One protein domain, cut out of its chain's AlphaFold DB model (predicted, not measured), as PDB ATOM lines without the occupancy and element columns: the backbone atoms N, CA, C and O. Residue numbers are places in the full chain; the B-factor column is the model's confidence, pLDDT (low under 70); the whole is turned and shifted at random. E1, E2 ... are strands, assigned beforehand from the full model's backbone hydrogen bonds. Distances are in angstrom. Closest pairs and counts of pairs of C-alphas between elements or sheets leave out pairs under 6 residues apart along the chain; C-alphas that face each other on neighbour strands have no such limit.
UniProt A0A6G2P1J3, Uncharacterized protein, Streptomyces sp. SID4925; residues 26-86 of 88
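This is residues 26 to 86 of the 88 residues of an uncharacterized protein of Streptomyces sp. SID4925 (UniProt A0A6G2P1J3). A meander of four strands, E2 to E5, each the antiparallel neighbour of the one before, makes a strongly twisted sheet curled like part of a barrel. The short E1 comes close to E2, E3 and E4, while E6 is an arm that runs away past E1. The printed part has 61 residues, no named helix and six named strands, E1 to E6 along the chain, with the sheet in the order E2, E3, E4, E5; the class is all strand. It is compact, with a radius of gyration of the C-alphas of 11.8 A and spans of 32 by 23 by 21 A.

E3, residues 48 to 59, bends by 72 degrees at residue 54 and pairs in a staggered way: residues 48 to 52 with E2, residues 35 to 42, and 53 to 59 with E4, residues 62 to 67. In the hairpin of E2 and E3, at 113 degrees, N 49 and O 41 are within hydrogen-bond range at 3.0 A. In that of E3 and E4, at 141 degrees, N 57 and O 64 are within range at 2.9 A. E4 also forms a hairpin with E5, residues 72 to 76, at 161 degrees, with N 63 and O 75 within range at 2.8 A. E1, residues 29 to 31, pairs with no named strand; its closest C-alphas to E2 are Tyr 30 and Ala 36, 6.2 A. E6, residues 80 to 86, also pairs with no named strand, is near E1, and is only just apart from E4, closest 8.2 A.

E1 begins at C-alpha 29 (228.279, 262.997, 329.453). E3 is 27.3 A long, E6 17.3 A, E4 15.7 A, E2 14.2 A, with a bend of 77 degrees at residue 38, and E5 13.4 A. E6 ends at C-alpha 86 (223.875, 259.124, 314.793).

The C-alphas of Thr 45 and Arg 86 are the farthest apart, 37.5 A. The printed part has no cut, and its five links between strands are tight. The mean pLDDT of the printed part is 85.8, with residues 39, 40, 43 and 44 under 70.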
ATOM      1  N   ASP A  26     230.998 271.139 332.334       88.06
ATOM      2  CA  ASP A  26     231.487 270.548 333.588       88.06
ATOM      3  C   ASP A  26     232.022 269.113 333.411       88.06
ATOM      4  O   ASP A  26     232.523 268.518 334.361       88.06
ATOM      5  N   GLY A  27     231.966 268.570 332.188       87.50
ATOM      6  CA  GLY A  27     232.475 267.246 331.843       87.50
ATOM      7  C   GLY A  27     231.451 266.115 331.962       87.50
ATOM      8  O   GLY A  27     231.803 264.973 331.662       87.50
ATOM      9  N   ALA A  28     230.202 266.394 332.351       90.06
ATOM     10  CA  ALA A  28     229.159 265.371 332.372       90.06
ATOM     11  C   ALA A  28     228.836 264.894 330.943       90.06
ATOM     12  O   ALA A  28     228.884 265.672 329.992       90.06
ATOM     13  N   THR A  29     228.552 263.599 330.771       92.00
ATOM     14  CA  THR A  29     228.279 262.997 329.453       92.00
ATOM     15  C   THR A  29     227.005 262.158 329.500       92.00
ATOM     16  O   THR A  29     226.959 261.134 330.177       92.00
ATOM     17  N   TYR A  30     225.980 262.567 328.759       90.94
ATOM     18  CA  TYR A  30     224.682 261.898 328.672       90.94
ATOM     19  C   TYR A  30     224.619 261.041 327.413       90.94
ATOM     20  O   TYR A  30     224.842 261.546 326.314       90.94
ATOM     21  N   ARG A  31     224.299 259.752 327.563       91.69
ATOM     22  CA  ARG A  31     224.208 258.790 326.457       91.69
ATOM     23  C   ARG A  31     222.946 257.960 326.581       91.69
ATOM     24  O   ARG A  31     222.710 257.386 327.640       91.69
ATOM     25  N   LYS A  32     222.181 257.828 325.496       88.81
ATOM     26  CA  LYS A  32     220.975 256.985 325.486       88.81
ATOM     27  C   LYS A  32     221.270 255.571 325.995       88.81
ATOM     28  O   LYS A  32     222.210 254.928 325.531       88.81
ATOM     29  N   GLY A  33     220.449 255.085 326.921       86.75
ATOM     30  CA  GLY A  33     220.575 253.759 327.522       86.75
ATOM     31  C   GLY A  33     221.709 253.625 328.543       86.75
ATOM     32  O   GLY A  33     222.010 252.510 328.959       86.75
ATOM     33  N   GLN A  34     222.368 254.717 328.935       88.25
ATOM     34  CA  GLN A  34     223.347 254.731 330.025       88.25
ATOM     35  C   GLN A  34     222.776 255.439 331.251       88.25
ATOM     36  O   GLN A  34     221.874 256.272 331.135       88.25
ATOM     37  N   ALA A  35     223.320 255.114 332.424       88.56
ATOM     38  CA  ALA A  35     223.012 255.846 333.644       88.56
ATOM     39  C   ALA A  35     223.321 257.340 333.459       88.56
ATOM     40  O   ALA A  35     224.287 257.701 332.777       88.56
ATOM     41  N   ALA A  36     222.504 258.208 334.054       85.12
ATOM     42  CA  ALA A  36     222.809 259.634 334.078       85.12
ATOM     43  C   ALA A  36     224.161 259.883 334.790       85.12
ATOM     44  O   ALA A  36     224.543 259.089 335.648       85.12
ATOM     45  N   PRO A  37     224.890 260.974 334.495       80.25
ATOM     46  CA  PRO A  37     226.209 261.247 335.078       80.25
ATOM     47  C   PRO A  37     226.243 261.339 336.608       80.25
ATOM     48  O   PRO A  37     227.238 260.960 337.215       80.25
ATOM     49  N   THR A  38     225.169 261.819 337.242       73.69
ATOM     50  CA  THR A  38     225.016 261.796 338.708       73.69
ATOM     51  C   THR A  38     224.671 260.407 339.244       73.69
ATOM     52  O   THR A  38     224.743 260.181 340.444       73.69
ATOM     53  N   GLY A  39     224.309 259.467 338.369       64.06
ATOM     54  CA  GLY A  39     223.919 258.094 338.684       64.06
ATOM     55  C   GLY A  39     222.512 257.980 339.259       64.06
ATOM     56  O   GLY A  39     221.811 257.017 338.952       64.06
ATOM     57  N   THR A  40     222.086 258.972 340.040       68.88
ATOM     58  CA  THR A  40     220.814 258.975 340.759       68.88
ATOM     59  C   THR A  40     220.111 260.330 340.675       68.88
ATOM     60  O   THR A  40     220.731 261.365 340.394       68.88
ATOM     61  N   ILE A  41     218.797 260.310 340.892       74.25
ATOM     62  CA  ILE A  41     218.016 261.492 341.269       74.25
ATOM     63  C   ILE A  41     217.575 261.289 342.707       74.25
ATOM     64  O   ILE A  41     216.979 260.260 343.029       74.25
ATOM     65  N   THR A  42     217.842 262.280 343.548       70.12
ATOM     66  CA  THR A  42     217.318 262.315 344.908       70.12
ATOM     67  C   THR A  42     215.873 262.805 344.864       70.12
ATOM     68  O   THR A  42     215.581 263.911 344.401       70.12
ATOM     69  N   THR A  43     214.955 261.955 345.305       68.25
ATOM     70  CA  THR A  43     213.524 262.270 345.380       68.25
ATOM     71  C   THR A  43     213.197 263.153 346.586       68.25
ATOM     72  O   THR A  43     214.016 263.358 347.479       68.25
ATOM     73  N   SER A  44     211.960 263.655 346.654       68.56
ATOM     74  CA  SER A  44     211.448 264.417 347.805       68.56
ATOM     75  C   SER A  44     211.421 263.629 349.124       68.56
ATOM     76  O   SER A  44     211.173 264.218 350.173       68.56
ATOM     77  N   THR A  45     211.660 262.319 349.073       74.00
ATOM     78  CA  THR A  45     211.781 261.417 350.224       74.00
ATOM     79  C   THR A  45     213.232 261.029 350.539       74.00
ATOM     80  O   THR A  45     213.438 260.059 351.262       74.00
ATOM     81  N   ASP A  46     214.226 261.749 349.997       74.88
ATOM     82  CA  ASP A  46     215.668 261.473 350.149       74.88
ATOM     83  C   ASP A  46     216.097 260.080 349.637       74.88
ATOM     84  O   ASP A  46     217.130 259.542 350.033       74.88
ATOM     85  N   GLU A  47     215.314 259.482 348.733       76.50
ATOM     86  CA  GLU A  47     215.677 258.225 348.075       76.50
ATOM     87  C   GLU A  47     216.414 258.512 346.766       76.50
ATOM     88  O   GLU A  47     215.915 259.264 345.923       76.50
ATOM     89  N   ASP A  48     217.582 257.889 346.604       80.38
ATOM     90  CA  ASP A  48     218.389 257.928 345.390       80.38
ATOM     91  C   ASP A  48     217.930 256.852 344.400       80.38
ATOM     92  O   ASP A  48     218.224 255.664 344.560       80.38
ATOM     93  N   ILE A  49     217.234 257.270 343.341       81.06
ATOM     94  CA  ILE A  49     216.732 256.350 342.313       81.06
ATOM     95  C   ILE A  49     217.715 256.304 341.140       81.06
ATOM     96  O   ILE A  49     218.051 257.365 340.599       81.06
ATOM     97  N   PRO A  50     218.170 255.110 340.706       83.62
ATOM     98  CA  PRO A  50     219.006 254.983 339.525       83.62
ATOM     99  C   PRO A  50     218.201 255.346 338.281       83.62
ATOM    100  O   PRO A  50     217.153 254.763 338.011       83.62
ATOM    101  N   VAL A  51     218.724 256.277 337.494       87.88
ATOM    102  CA  VAL A  51     218.041 256.771 336.297       87.88
ATOM    103  C   VAL A  51     218.874 256.556 335.049       87.88
ATOM    104  O   VAL A  51     220.094 256.738 335.039       87.88
ATOM    105  N   THR A  52     218.197 256.182 333.967       90.00
ATOM    106  CA  THR A  52     218.825 255.951 332.661       90.00
ATOM    107  C   THR A  52     218.397 257.024 331.676       90.00
ATOM    108  O   THR A  52     217.222 257.363 331.598       90.00
ATOM    109  N   VAL A  53     219.330 257.531 330.882       90.56
ATOM    110  CA  VAL A  53     219.057 258.512 329.832       90.56
ATOM    111  C   VAL A  53     218.253 257.865 328.699       90.56
ATOM    112  O   VAL A  53     218.688 256.883 328.100       90.56
ATOM    113  N   GLN A  54     217.093 258.431 328.373       90.62
ATOM    114  CA  GLN A  54     216.183 257.932 327.333       90.62
ATOM    115  C   GLN A  54     216.257 258.753 326.046       90.62
ATOM    116  O   GLN A  54     216.161 258.211 324.940       90.62
ATOM    117  N   GLY A  55     216.452 260.060 326.182       90.06
ATOM    118  CA  GLY A  55     216.315 261.001 325.084       90.06
ATOM    119  C   GLY A  55     216.830 262.378 325.452       90.06
ATOM    120  O   GLY A  55     217.261 262.620 326.580       90.06
ATOM    121  N   TYR A  56     216.770 263.274 324.481       91.25
ATOM    122  CA  TYR A  56     216.902 264.693 324.728       91.25
ATOM    123  C   TYR A  56     215.999 265.465 323.777       91.25
ATOM    124  O   TYR A  56     215.676 264.983 322.687       91.25
ATOM    125  N   GLU A  57     215.661 266.679 324.172       91.25
ATOM    126  CA  GLU A  57     215.041 267.669 323.308       91.25
ATOM    127  C   GLU A  57     215.728 269.025 323.459       91.25
ATOM    128  O   GLU A  57     216.413 269.304 324.448       91.25
ATOM    129  N   LEU A  58     215.570 269.855 322.430       89.50
ATOM    130  CA  LEU A  58     216.033 271.236 322.412       89.50
ATOM    131  C   LEU A  58     214.802 272.136 322.435       89.50
ATOM    132  O   LEU A  58     213.978 272.086 321.518       89.50
ATOM    133  N   ALA A  59     214.679 272.956 323.472       86.06
ATOM    134  CA  ALA A  59     213.525 273.815 323.681       86.06
ATOM    135  C   ALA A  59     213.973 275.206 324.134       86.06
ATOM    136  O   ALA A  59     214.521 275.382 325.216       86.06
ATOM    137  N   ALA A  60     213.713 276.223 323.305       89.50
ATOM    138  CA  ALA A  60     213.897 277.636 323.657       89.50
ATOM    139  C   ALA A  60     215.283 277.994 324.253       89.50
ATOM    140  O   ALA A  60     215.370 278.786 325.192       89.50
ATOM    141  N   GLY A  61     216.371 277.428 323.714       90.62
ATOM    142  CA  GLY A  61     217.733 277.675 324.208       90.62
ATOM    143  C   GLY A  61     218.130 276.816 325.415       90.62
ATOM    144  O   GLY A  61     219.160 277.073 326.047       90.62
ATOM    145  N   TRP A  62     217.322 275.811 325.743       93.62
ATOM    146  CA  TRP A  62     217.590 274.798 326.754       93.62
ATOM    147  C   TRP A  62     217.698 273.422 326.113       93.62
ATOM    148  O   TRP A  62     217.009 273.106 325.145       93.62
ATOM    149  N   VAL A  63     218.550 272.597 326.706       91.56
ATOM    150  CA  VAL A  63     218.586 271.160 326.466       91.56
ATOM    151  C   VAL A  63     217.902 270.485 327.631       91.56
ATOM    152  O   VAL A  63     218.278 270.706 328.784       91.56
ATOM    153  N   GLU A  64     216.934 269.639 327.323       93.19
ATOM    154  CA  GLU A  64     216.259 268.806 328.301       93.19
ATOM    155  C   GLU A  64     216.627 267.346 328.043       93.19
ATOM    156  O   GLU A  64     216.357 266.799 326.978       93.19
ATOM    157  N   ILE A  65     217.313 266.723 329.001       91.06
ATOM    158  CA  ILE A  65     217.666 265.306 328.968       91.06
ATOM    159  C   ILE A  65     216.546 264.526 329.634       91.06
ATOM    160  O   ILE A  65     216.338 264.650 330.840       91.06
ATOM    161  N   HIS A  66     215.865 263.690 328.859       91.44
ATOM    162  CA  HIS A  66     214.815 262.812 329.359       91.44
ATOM    163  C   HIS A  66     215.447 261.575 329.976       91.44
ATOM    164  O   HIS A  66     216.301 260.915 329.370       91.44
ATOM    165  N   LEU A  67     215.014 261.252 331.182       90.19
ATOM    166  CA  LEU A  67     215.483 260.127 331.972       90.19
ATOM    167  C   LEU A  67     214.366 259.086 332.114       90.19
ATOM    168  O   LEU A  67     213.229 259.292 331.686       90.19
ATOM    169  N   SER A  68     214.697 257.928 332.680       88.75
ATOM    170  CA  SER A  68     213.697 256.931 333.047       88.75
ATOM    171  C   SER A  68     212.719 257.499 334.079       88.75
ATOM    172  O   SER A  68     212.977 258.528 334.706       88.75
ATOM    173  N   ASP A  69     211.569 256.838 334.220       84.00
ATOM    174  CA  ASP A  69     210.584 257.140 335.268       84.00
ATOM    175  C   ASP A  69     209.954 258.546 335.167       84.00
ATOM    176  O   ASP A  69     209.351 259.039 336.116       84.00
ATOM    177  N   GLY A  70     210.042 259.175 333.988       85.12
ATOM    178  CA  GLY A  70     209.416 260.468 333.692       85.12
ATOM    179  C   GLY A  70     210.198 261.681 334.197       85.12
ATOM    180  O   GLY A  70     209.675 262.794 334.163       85.12
ATOM    181  N   TYR A  71     211.432 261.486 334.660       87.62
ATOM    182  CA  TYR A  71     212.288 262.583 335.093       87.62
ATOM    183  C   TYR A  71     213.009 263.248 333.921       87.62
ATOM    184  O   TYR A  71     213.282 262.622 332.896       87.62
ATOM    185  N   ALA A  72     213.386 264.510 334.107       89.06
ATOM    186  CA  ALA A  72     214.199 265.238 333.151       89.06
ATOM    187  C   ALA A  72     215.204 266.161 333.846       89.06
ATOM    188  O   ALA A  72     214.958 266.666 334.943       89.06
ATOM    189  N   ILE A  73     216.343 266.381 333.193       88.31
ATOM    190  CA  ILE A  73     217.335 267.382 333.594       88.31
ATOM    191  C   ILE A  73     217.395 268.432 332.496       88.31
ATOM    192  O   ILE A  73     217.794 268.123 331.376       88.31
ATOM    193  N   ALA A  74     217.064 269.676 332.833       90.56
ATOM    194  CA  ALA A  74     217.173 270.798 331.914       90.56
ATOM    195  C   ALA A  74     218.392 271.669 332.245       90.56
ATOM    196  O   ALA A  74     218.637 272.020 333.403       90.56
ATOM    197  N   PHE A  75     219.149 272.053 331.225       91.00
ATOM    198  CA  PHE A  75     220.238 273.023 331.342       91.00
ATOM    199  C   PHE A  75     220.304 273.921 330.103       91.00
ATOM    200  O   PHE A  75     219.874 273.514 329.025       91.00
ATOM    201  N   PRO A  76     220.825 275.156 330.226       94.06
ATOM    202  CA  PRO A  76     220.930 276.047 329.078       94.06
ATOM    203  C   PRO A  76     221.860 275.442 328.022       94.06
ATOM    204  O   PRO A  76     222.881 274.841 328.365       94.06
ATOM    205  N   GLU A  77     221.558 275.650 326.741       91.44
ATOM    206  CA  GLU A  77     222.369 275.160 325.612       91.44
ATOM    207  C   GLU A  77     223.830 275.612 325.691       91.44
ATOM    208  O   GLU A  77     224.731 274.900 325.257       91.44
ATOM    209  N   THR A  78     224.094 276.752 326.331       93.50
ATOM    210  CA  THR A  78     225.450 277.264 326.577       93.50
ATOM    211  C   THR A  78     226.307 276.349 327.454       93.50
ATOM    212  O   THR A  78     227.531 276.472 327.445       93.50
ATOM    213  N   ARG A  79     225.695 275.421 328.202       91.56
ATOM    214  CA  ARG A  79     226.403 274.372 328.946       91.56
ATOM    215  C   ARG A  79     226.789 273.180 328.086       91.56
ATOM    216  O   ARG A  79     227.552 272.350 328.568       91.56
ATOM    217  N   VAL A  80     226.313 273.068 326.848       89.88
ATOM    218  CA  VAL A  80     226.713 271.988 325.943       89.88
ATOM    219  C   VAL A  80     228.076 272.314 325.351       89.88
ATOM    220  O   VAL A  80     228.253 273.285 324.622       89.88
ATOM    221  N   ARG A  81     229.054 271.462 325.648       91.81
ATOM    222  CA  ARG A  81     230.386 271.507 325.038       91.81
ATOM    223  C   ARG A  81     230.418 270.761 323.704       91.81
ATOM    224  O   ARG A  81     231.186 271.130 322.820       91.81
ATOM    225  N   GLY A  82     229.619 269.706 323.562       87.06
ATOM    226  CA  GLY A  82     229.516 268.940 322.326       87.06
ATOM    227  C   GLY A  82     228.290 268.038 322.315       87.06
ATOM    228  O   GLY A  82     227.889 267.524 323.356       87.06
ATOM    229  N   ALA A  83     227.712 267.848 321.132       86.00
ATOM    230  CA  ALA A  83     226.604 266.931 320.906       86.00
ATOM    231  C   ALA A  83     226.883 266.091 319.656       86.00
ATOM    232  O   ALA A  83     227.261 266.621 318.610       86.00
ATOM    233  N   VAL A  84     226.697 264.778 319.766       86.38
ATOM    234  CA  VAL A  84     226.814 263.827 318.658       86.38
ATOM    235  C   VAL A  84     225.492 263.090 318.542       86.38
ATOM    236  O   VAL A  84     224.992 262.564 319.529       86.38
ATOM    237  N   THR A  85     224.923 263.037 317.339       83.44
ATOM    238  CA  THR A  85     223.727 262.239 317.039       83.44
ATOM    239  C   THR A  85     224.005 261.388 315.805       83.44
ATOM    240  O   THR A  85     224.483 261.898 314.792       83.44
ATOM    241  N   ARG A  86     223.747 260.082 315.898       78.25
ATOM    242  CA  ARG A  86     223.875 259.124 314.793       78.25
ATOM    243  C   ARG A  86     222.587 258.322 314.675       78.25
ATOM    244  O   ARG A  86     222.203 257.629 315.614       78.25
TER     245      ARG A  86